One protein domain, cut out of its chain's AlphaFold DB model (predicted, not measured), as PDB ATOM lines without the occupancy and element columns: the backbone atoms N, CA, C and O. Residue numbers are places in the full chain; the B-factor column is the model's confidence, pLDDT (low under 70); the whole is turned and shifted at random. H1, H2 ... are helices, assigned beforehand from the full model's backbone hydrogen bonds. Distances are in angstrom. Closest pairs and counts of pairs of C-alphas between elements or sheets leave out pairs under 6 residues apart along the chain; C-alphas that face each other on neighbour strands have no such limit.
ATOM      1  N   SER A 289     165.505 249.962 106.818       88.12
ATOM      2  CA  SER A 289     166.618 250.637 106.139       88.12
ATOM      3  C   SER A 289     167.822 249.694 106.015       88.12
ATOM      4  O   SER A 289     167.989 248.782 106.823       88.12
ATOM      5  N   GLU A 290     168.689 249.914 105.029       86.88
ATOM      6  CA  GLU A 290     169.907 249.116 104.826       86.88
ATOM      7  C   GLU A 290     170.814 249.107 106.071       86.88
ATOM      8  O   GLU A 290     171.278 248.049 106.494       86.88
ATOM      9  N   ASN A 291     170.934 250.253 106.748       88.19
ATOM     10  CA  ASN A 291     171.663 250.377 108.015       88.19
ATOM     11  C   ASN A 291     170.990 249.623 109.176       88.19
ATOM     12  O   ASN A 291     171.656 249.152 110.090       88.19
ATOM     13  N   GLU A 292     169.660 249.504 109.177       88.62
ATOM     14  CA  GLU A 292     168.958 248.709 110.193       88.62
ATOM     15  C   GLU A 292     169.184 247.216 109.946       88.62
ATOM     16  O   GLU A 292     169.430 246.467 110.889       88.62
ATOM     17  N   LYS A 293     169.155 246.785 108.678       90.81
ATOM     18  CA  LYS A 293     169.403 245.394 108.278       90.81
ATOM     19  C   LYS A 293     170.815 244.933 108.644       90.81
ATOM     20  O   LYS A 293     170.975 243.825 109.160       90.81
ATOM     21  N   SER A 294     171.828 245.773 108.426       89.12
ATOM     22  CA  SER A 294     173.214 245.460 108.800       89.12
ATOM     23  C   SER A 294     173.392 245.353 110.318       89.12
ATOM     24  O   SER A 294     173.973 244.389 110.806       89.12
ATOM     25  N   VAL A 295     172.803 246.261 111.102       90.50
ATOM     26  CA  VAL A 295     172.879 246.182 112.573       90.50
ATOM     27  C   VAL A 295     172.112 244.972 113.118       90.50
ATOM     28  O   VAL A 295     172.567 244.318 114.059       90.50
ATOM     29  N   LEU A 296     170.956 244.639 112.539       90.25
ATOM     30  CA  LEU A 296     170.176 243.467 112.946       90.25
ATOM     31  C   LEU A 296     170.891 242.154 112.608       90.25
ATOM     32  O   LEU A 296     170.920 241.260 113.452       90.25
ATOM     33  N   THR A 297     171.500 242.050 111.421       90.75
ATOM     34  CA  THR A 297     172.336 240.889 111.059       90.75
ATOM     35  C   THR A 297     173.575 240.782 111.940       90.75
ATOM     36  O   THR A 297     173.861 239.700 112.441       90.75
ATOM     37  N   GLN A 298     174.272 241.886 112.217       90.75
ATOM     38  CA  GLN A 298     175.417 241.883 113.133       90.75
ATOM     39  C   GLN A 298     175.027 241.378 114.532       90.75
ATOM     40  O   GLN A 298     175.771 240.616 115.152       90.75
ATOM     41  N   ARG A 299     173.852 241.773 115.040       90.69
ATOM     42  CA  ARG A 299     173.350 241.311 116.344       90.69
ATOM     43  C   ARG A 299     172.957 239.837 116.351       90.69
ATOM     44  O   ARG A 299     173.141 239.198 117.382       90.69
ATOM     45  N   SER A 300     172.409 239.312 115.255       89.06
ATOM     46  CA  SER A 300     171.983 237.911 115.185       89.06
ATOM     47  C   SER A 300     173.149 236.952 114.950       89.06
ATOM     48  O   SER A 300     173.222 235.910 115.595       89.06
ATOM     49  N   VAL A 301     174.082 237.323 114.072       88.94
ATOM     50  CA  VAL A 301     175.278 236.532 113.744       88.94
ATOM     51  C   VAL A 301     176.341 236.641 114.846       88.94
ATOM     52  O   VAL A 301     177.097 235.703 115.084       88.94
ATOM     53  N   GLY A 302     176.372 237.764 115.564       87.88
ATOM     54  CA  GLY A 302     177.336 238.044 116.620       87.88
ATOM     55  C   GLY A 302     178.514 238.886 116.128       87.88
ATOM     56  O   GLY A 302     178.958 238.785 114.984       87.88
ATOM     57  N   HIS A 303     179.045 239.718 117.029       85.38
ATOM     58  CA  HIS A 303     180.053 240.732 116.701       85.38
ATOM     59  C   HIS A 303     181.320 240.145 116.071       85.38
ATOM     60  O   HIS A 303     181.807 240.672 115.082       85.38
ATOM     61  N   ILE A 304     181.827 239.041 116.628       83.88
ATOM     62  CA  ILE A 304     183.093 238.429 116.207       83.88
ATOM     63  C   ILE A 304     182.999 237.973 114.751       83.88
ATOM     64  O   ILE A 304     183.814 238.350 113.922       83.88
ATOM     65  N   ILE A 305     181.969 237.197 114.416       85.44
ATOM     66  CA  ILE A 305     181.803 236.668 113.060       85.44
ATOM     67  C   ILE A 305     181.616 237.810 112.057       85.44
ATOM     68  O   ILE A 305     182.173 237.753 110.968       85.44
ATOM     69  N   TRP A 306     180.869 238.851 112.429       86.94
ATOM     70  CA  TRP A 306     180.661 240.015 111.572       86.94
ATOM     71  C   TRP A 306     181.947 240.812 111.315       86.94
ATOM     72  O   TRP A 306     182.158 241.296 110.208       86.94
ATOM     73  N   GLU A 307     182.802 240.960 112.326       86.25
ATOM     74  CA  GLU A 307     184.058 241.713 112.236       86.25
ATOM     75  C   GLU A 307     185.089 241.017 111.338       86.25
ATOM     76  O   GLU A 307     185.752 241.682 110.546       86.25
ATOM     77  N   PHE A 308     185.160 239.685 111.405       83.94
ATOM     78  CA  PHE A 308     186.061 238.878 110.576       83.94
ATOM     79  C   PHE A 308     185.498 238.526 109.191       83.94
ATOM     80  O   PHE A 308     186.232 237.999 108.358       83.94
ATOM     81  N   ALA A 309     184.213 238.785 108.935       86.12
ATOM     82  CA  ALA A 309     183.603 238.524 107.637       86.12
ATOM     83  C   ALA A 309     184.106 239.513 106.576       86.12
ATOM     84  O   ALA A 309     184.224 240.719 106.819       86.12
ATOM     85  N   THR A 310     184.336 239.009 105.366       89.56
ATOM     86  CA  THR A 310     184.610 239.856 104.197       89.56
ATOM     87  C   THR A 310     183.380 240.693 103.828       89.56
ATOM     88  O   THR A 310     182.247 240.346 104.163       89.56
ATOM     89  N   GLU A 311     183.569 241.809 103.116       88.81
ATOM     90  CA  GLU A 311     182.440 242.653 102.684       88.81
ATOM     91  C   GLU A 311     181.439 241.875 101.815       88.81
ATOM     92  O   GLU A 311     180.225 242.028 101.960       88.81
ATOM     93  N   GLU A 312     181.923 240.951 100.982       89.44
ATOM     94  CA  GLU A 312     181.066 240.057 100.203       89.44
ATOM     95  C   GLU A 312     180.204 239.180 101.118       89.44
ATOM     96  O   GLU A 312     178.978 239.157 100.976       89.44
ATOM     97  N   GLU A 313     180.807 238.536 102.118       87.06
ATOM     98  CA  GLU A 313     180.090 237.725 103.101       87.06
ATOM     99  C   GLU A 313     179.049 238.549 103.867       87.06
ATOM    100  O   GLU A 313     177.898 238.113 103.967       87.06
ATOM    101  N   LYS A 314     179.379 239.768 104.312       89.50
ATOM    102  CA  LYS A 314     178.418 240.672 104.973       89.50
ATOM    103  C   LYS A 314     177.209 240.960 104.087       89.50
ATOM    104  O   LYS A 314     176.068 240.863 104.548       89.50
ATOM    105  N   THR A 315     177.421 241.235 102.796       89.06
ATOM    106  CA  THR A 315     176.294 241.443 101.873       89.06
ATOM    107  C   THR A 315     175.460 240.174 101.697       89.06
ATOM    108  O   THR A 315     174.233 240.267 101.635       89.06
ATOM    109  N   THR A 316     176.070 238.982 101.667       90.31
ATOM    110  CA  THR A 316     175.309 237.722 101.602       90.31
ATOM    111  C   THR A 316     174.493 237.473 102.868       90.31
ATOM    112  O   THR A 316     173.342 237.049 102.766       90.31
ATOM    113  N   MET A 317     175.031 237.800 104.045       89.56
ATOM    114  CA  MET A 317     174.333 237.688 105.328       89.56
ATOM    115  C   MET A 317     173.111 238.609 105.380       89.56
ATOM    116  O   MET A 317     172.025 238.185 105.782       89.56
ATOM    117  N   VAL A 318     173.260 239.853 104.915       91.19
ATOM    118  CA  VAL A 318     172.152 240.814 104.821       91.19
ATOM    119  C   VAL A 318     171.108 240.354 103.800       91.19
ATOM    120  O   VAL A 318     169.915 240.402 104.093       91.19
ATOM    121  N   LYS A 319     171.536 239.848 102.635       91.69
ATOM    122  CA  LYS A 319     170.638 239.312 101.593       91.69
ATOM    123  C   LYS A 319     169.857 238.081 102.056       91.69
ATOM    124  O   LYS A 319     168.704 237.928 101.673       91.69
ATOM    125  N   ARG A 320     170.463 237.216 102.876       89.12
ATOM    126  CA  ARG A 320     169.807 236.041 103.479       89.12
ATOM    127  C   ARG A 320     168.886 236.391 104.651       89.12
ATOM    128  O   ARG A 320     168.252 235.496 105.201       89.12
ATOM    129  N   GLU A 321     168.808 237.661 105.046       90.75
ATOM    130  CA  GLU A 321     167.968 238.127 106.152       90.75
ATOM    131  C   GLU A 321     168.223 237.354 107.457       90.75
ATOM    132  O   GLU A 321     167.293 236.908 108.130       90.75
ATOM    133  N   LEU A 322     169.497 237.187 107.838       89.56
ATOM    134  CA  LEU A 322     169.894 236.409 109.025       89.56
ATOM    135  C   LEU A 322     169.383 236.982 110.361       89.56
ATOM    136  O   LEU A 322     169.618 236.397 111.414       89.56
ATOM    137  N   TRP A 323     168.679 238.117 110.357       87.69
ATOM    138  CA  TRP A 323     167.915 238.578 111.520       87.69
ATOM    139  C   TRP A 323     166.666 237.722 111.786       87.69
ATOM    140  O   TRP A 323     166.089 237.804 112.870       87.69
ATOM    141  N   ASN A 324     166.235 236.896 110.826       89.69
ATOM    142  CA  ASN A 324     165.187 235.906 111.032       89.69
ATOM    143  C   ASN A 324     165.766 234.624 111.653       89.69
ATOM    144  O   ASN A 324     166.701 234.030 111.123       89.69
ATOM    145  N   LEU A 325     165.157 234.167 112.751       87.88
ATOM    146  CA  LEU A 325     165.562 232.969 113.495       87.88
ATOM    147  C   LEU A 325     165.641 231.707 112.625       87.88
ATOM    148  O   LEU A 325     166.528 230.884 112.841       87.88
ATOM    149  N   LYS A 326     164.737 231.546 111.647       90.69
ATOM    150  CA  LYS A 326     164.741 230.370 110.759       90.69
ATOM    151  C   LYS A 326     165.974 230.365 109.856       90.69
ATOM    152  O   LYS A 326     166.734 229.405 109.875       90.69
ATOM    153  N   ASN A 327     166.211 231.478 109.162       91.81
ATOM    154  CA  ASN A 327     167.344 231.638 108.250       91.81
ATOM    155  C   ASN A 327     168.680 231.577 109.006       91.81
ATOM    156  O   ASN A 327     169.646 231.008 108.508       91.81
ATOM    157  N   LEU A 328     168.733 232.129 110.225       89.62
ATOM    158  CA  LEU A 328     169.902 232.034 111.100       89.62
ATOM    159  C   LEU A 328     170.216 230.578 111.463       89.62
ATOM    160  O   LEU A 328     171.375 230.175 111.414       89.62
ATOM    161  N   LYS A 329     169.193 229.796 111.831       91.06
ATOM    162  CA  LYS A 329     169.368 228.384 112.179       91.06
ATOM    163  C   LYS A 329     169.887 227.590 110.984       91.06
ATOM    164  O   LYS A 329     170.903 226.923 111.114       91.06
ATOM    165  N   GLU A 330     169.259 227.740 109.820       90.31
ATOM    166  CA  GLU A 330     169.704 227.079 108.587       90.31
ATOM    167  C   GLU A 330     171.148 227.452 108.225       90.31
ATOM    168  O   GLU A 330     171.954 226.588 107.892       90.31
ATOM    169  N   TRP A 331     171.509 228.731 108.354       90.81
ATOM    170  CA  TRP A 331     172.872 229.198 108.104       90.81
ATOM    171  C   TRP A 331     173.895 228.618 109.097       90.81
ATOM    172  O   TRP A 331     174.995 228.232 108.696       90.81
ATOM    173  N   ASN A 332     173.540 228.517 110.381       90.12
ATOM    174  CA  ASN A 332     174.380 227.861 111.383       90.12
ATOM    175  C   ASN A 332     174.538 226.362 111.090       90.12
ATOM    176  O   ASN A 332     175.663 225.861 111.117       90.12
ATOM    177  N   ASP A 333     173.453 225.674 110.733       88.25
ATOM    178  CA  ASP A 333     173.464 224.252 110.379       88.25
ATOM    179  C   ASP A 333     174.348 224.002 109.136       88.25
ATOM    180  O   ASP A 333     175.139 223.056 109.108       88.25
ATOM    181  N   GLU A 334     174.305 224.883 108.127       87.69
ATOM    182  CA  GLU A 334     175.215 224.847 106.967       87.69
ATOM    183  C   GLU A 334     176.685 225.000 107.382       87.69
ATOM    184  O   GLU A 334     177.563 224.283 106.888       87.69
ATOM    185  N   ARG A 335     176.969 225.926 108.301       87.06
ATOM    186  CA  ARG A 335     178.320 226.168 108.821       87.06
ATOM    187  C   ARG A 335     178.857 224.994 109.626       87.06
ATOM    188  O   ARG A 335     180.044 224.684 109.513       87.06
ATOM    189  N   GLU A 336     178.023 224.359 110.440       83.38
ATOM    190  CA  GLU A 336     178.394 223.151 111.177       83.38
ATOM    191  C   GLU A 336     178.603 221.976 110.225       83.38
ATOM    192  O   GLU A 336     179.621 221.285 110.315       83.38
ATOM    193  N   PHE A 337     177.730 221.824 109.230       86.38
ATOM    194  CA  PHE A 337     177.869 220.813 108.189       86.38
ATOM    195  C   PHE A 337     179.195 220.932 107.419       86.38
ATOM    196  O   PHE A 337     179.840 219.922 107.132       86.38
ATOM    197  N   GLN A 338     179.647 222.153 107.120       84.62
ATOM    198  CA  GLN A 338     180.934 222.387 106.450       84.62
ATOM    199  C   GLN A 338     182.152 221.990 107.296       84.62
ATOM    200  O   GLN A 338     183.188 221.642 106.730       84.62
ATOM    201  N   LYS A 339     182.044 222.022 108.631       79.12
ATOM    202  CA  LYS A 339     183.130 221.611 109.538       79.12
ATOM    203  C   LYS A 339     183.274 220.089 109.640       79.12
ATOM    204  O   LYS A 339     184.347 219.616 110.008       79.12
ATOM    205  N   LEU A 340     182.219 219.336 109.325       83.19
ATOM    206  CA  LEU A 340     182.227 217.874 109.361       83.19
ATOM    207  C   LEU A 340     183.147 217.285 108.283       83.19
ATOM    208  O   LEU A 340     183.267 217.812 107.173       83.19
ATOM    209  N   SER A 341     183.745 216.131 108.576       86.19
ATOM    210  CA  SER A 341     184.504 215.342 107.603       86.19
ATOM    211  C   SER A 341     183.611 214.873 106.450       86.19
ATOM    212  O   SER A 341     182.419 214.632 106.627       86.19
ATOM    213  N   LYS A 342     184.175 214.632 105.257       86.56
ATOM    214  CA  LYS A 342     183.414 214.151 104.079       86.56
ATOM    215  C   LYS A 342     182.578 212.891 104.366       86.56
ATOM    216  O   LYS A 342     181.512 212.712 103.778       86.56
ATOM    217  N   LYS A 343     183.042 212.020 105.272       86.81
ATOM    218  CA  LYS A 343     182.308 210.818 105.710       86.81
ATOM    219  C   LYS A 343     181.107 211.172 106.595       86.81
ATOM    220  O   LYS A 343     180.014 210.662 106.369       86.81
ATOM    221  N   GLU A 344     181.306 212.066 107.554       83.81
ATOM    222  CA  GLU A 344     180.273 212.555 108.477       83.81
ATOM    223  C   GLU A 344     179.216 213.376 107.732       83.81
ATOM    224  O   GLU A 344     178.023 213.191 107.940       83.81
ATOM    225  N   GLN A 345     179.635 214.192 106.762       87.31
ATOM    226  CA  GLN A 345     178.741 214.906 105.850       87.31
ATOM    227  C   GLN A 345     177.813 213.953 105.084       87.31
ATOM    228  O   GLN A 345     176.632 214.249 104.882       87.31
ATOM    229  N   LYS A 346     178.329 212.800 104.642       88.69
ATOM    230  CA  LYS A 346     177.518 211.778 103.969       88.69
ATOM    231  C   LYS A 346     176.500 211.161 104.932       88.69
ATOM    232  O   LYS A 346     175.329 211.067 104.574       88.69
ATOM    233  N   GLN A 347     176.921 210.822 106.151       86.75
ATOM    234  CA  GLN A 347     176.036 210.284 107.192       86.75
ATOM    235  C   GLN A 347     174.936 211.279 107.583       86.75
ATOM    236  O   GLN A 347     173.769 210.907 107.639       86.75
ATOM    237  N   TYR A 348     175.280 212.554 107.768       86.19
ATOM    238  CA  TYR A 348     174.318 213.618 108.051       86.19
ATOM    239  C   TYR A 348     173.278 213.753 106.930       86.19
ATOM    240  O   TYR A 348     172.076 213.765 107.184       86.19
ATOM    241  N   LYS A 349     173.721 213.754 105.665       88.81
ATOM    242  CA  LYS A 349     172.819 213.769 104.500       88.81
ATOM    243  C   LYS A 349     171.907 212.541 104.442       88.81
ATOM    244  O   LYS A 349     170.765 212.663 104.006       88.81
ATOM    245  N   GLU A 350     172.390 211.368 104.844       88.81
ATOM    246  CA  GLU A 350     171.583 210.144 104.923       88.81
ATOM    247  C   GLU A 350     170.548 210.209 106.057       88.81
ATOM    248  O   GLU A 350     169.398 209.836 105.831       88.81
ATOM    249  N   MET A 351     170.907 210.739 107.231       86.56
ATOM    250  CA  MET A 351     169.971 210.946 108.347       86.56
ATOM    251  C   MET A 351     168.865 211.941 107.985       86.56
ATOM    252  O   MET A 351     167.690 211.599 108.088       86.56
ATOM    253  N   MET A 352     169.218 213.106 107.433       85.44
ATOM    254  CA  MET A 352     168.242 214.115 106.993       85.44
ATOM    255  C   MET A 352     167.295 213.591 105.901       85.44
ATOM    256  O   MET A 352     166.148 214.021 105.804       85.44
ATOM    257  N   LYS A 353     167.759 212.664 105.047       88.31
ATOM    258  CA  LYS A 353     166.896 211.993 104.061       88.31
ATOM    259  C   LYS A 353     165.890 211.052 104.721       88.31
ATOM    260  O   LYS A 353     164.754 211.011 104.264       88.31
ATOM    261  N   ARG A 354     166.291 210.322 105.768       88.44
ATOM    262  CA  ARG A 354     165.397 209.436 106.533       88.44
ATOM    263  C   ARG A 354     164.358 210.232 107.322       88.44
ATOM    264  O   ARG A 354     163.198 209.854 107.320       88.44
ATOM    265  N   GLU A 355     164.748 211.356 107.920       84.12
ATOM    266  CA  GLU A 355     163.819 212.249 108.630       84.12
ATOM    267  C   GLU A 355     162.783 212.903 107.715       84.12
ATOM    268  O   GLU A 355     161.674 213.148 108.154       84.12
ATOM    269  N   LYS A 356     163.114 213.169 106.444       81.06
ATOM    270  CA  LYS A 356     162.149 213.694 105.460       81.06
ATOM    271  C   LYS A 356     161.196 212.635 104.892       81.06
ATOM    272  O   LYS A 356     160.269 213.000 104.175       81.06
ATOM    273  N   GLN A 357     161.483 211.350 105.103       75.50
ATOM    274  CA  GLN A 357     160.658 210.228 104.635       75.50
ATOM    275  C   GLN A 357     159.672 209.728 105.698       75.50
ATOM    276  O   GLN A 357     158.725 209.030 105.340       75.50
ATOM    277  N   ASN A 358     159.898 210.091 106.961       61.38
ATOM    278  CA  ASN A 358     158.974 209.905 108.079       61.38
ATOM    279  C   ASN A 358     158.190 211.196 108.318       61.38
ATOM    280  O   ASN A 358     157.066 211.088 108.855       61.38
TER     281      ASN A 358
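AT A GLANCE: This is residues 289 to 358 of the 358 residues of the protein "DnaJ-domain-containing protein" of Fragilariopsis cylindrus CCMP1102 (UniProt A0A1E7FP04). The model is a loose, elongated zigzag of helices: the longest helix, H4, slants across the middle, with a small cluster of three short helices, H1, H2 and H3, near its first end and H5 folding back from its last end. H4 and H5 make an open V, and in the cluster H1 crosses H3 while H2 lies near both. The printed part has 70 residues with five named helices in the order H1, H2, H3, H4, H5 and no named strand; its class is all helix. The whole is loose, with a radius of gyration of the C-alphas of 14.7 A, and spans 41 by 25 by 16 A.

IN THESE COORDINATES: H4, residues 325 to 339, runs 21.3 A from C-alpha 325 at (165.562, 232.969, 113.495) to C-alpha 339 at (183.130, 221.611, 109.538). H5, residues 342 to 355, is 20.2 A long and ends with C-alpha 355 at (163.819, 212.249, 108.630). H1, residues 290 to 301, is 16.3 A long and begins with C-alpha 290 at (169.907, 249.116, 104.826). H3 holds residues 311 to 319 over 12.3 A, and H2 holds residues 303 to 308 over 8.8 A.

HOW THE PARTS SIT: H4 touches no helix. H4 and H5 are close but not clearly touching, their closest C-alphas being those of Phe 337 and Gln 345, 6.4 A apart. They run opposite ways at a steep tilt of 38 degrees. H4 and H1 are close but not clearly touching, with the closest C-alphas those of Ser 300 and Leu 328 at 7.5 A; they run the same way at a steep tilt of 55 degrees. H1 touches H3 with residues 293 to 297 alone, the closest C-alphas being those of Ser 294 and Val 318, 6.2 A apart, and their lines are about perpendicular at 86 degrees. H2 is close to H1 but not clearly touching, with the C-alphas of Gln 298 and Trp 306 the closest at 5.8 A, and their lines are about perpendicular at 77 degrees. H2 is also close to H3 but not clearly touching, the closest C-alphas being those of Trp 306 and Lys 314 at 7.0 A. H3 and H4 are apart, and so are H1 and H5. In H1, H2, H3, H4 and H5 every O i to N i+4 pair is within hydrogen-bond range.

THE WHOLE: The two C-alphas farthest apart are those of Ser 289 and Lys 343, at 42.8 A. The printed part has no cut and ends at Asn 358, the chain's last residue. The four links between the helices are tight. Residues 350 to 358, of which 350 to 355 belong to H5, stand free. The mean pLDDT of the printed part is 87.3, and residue 358 is under 70.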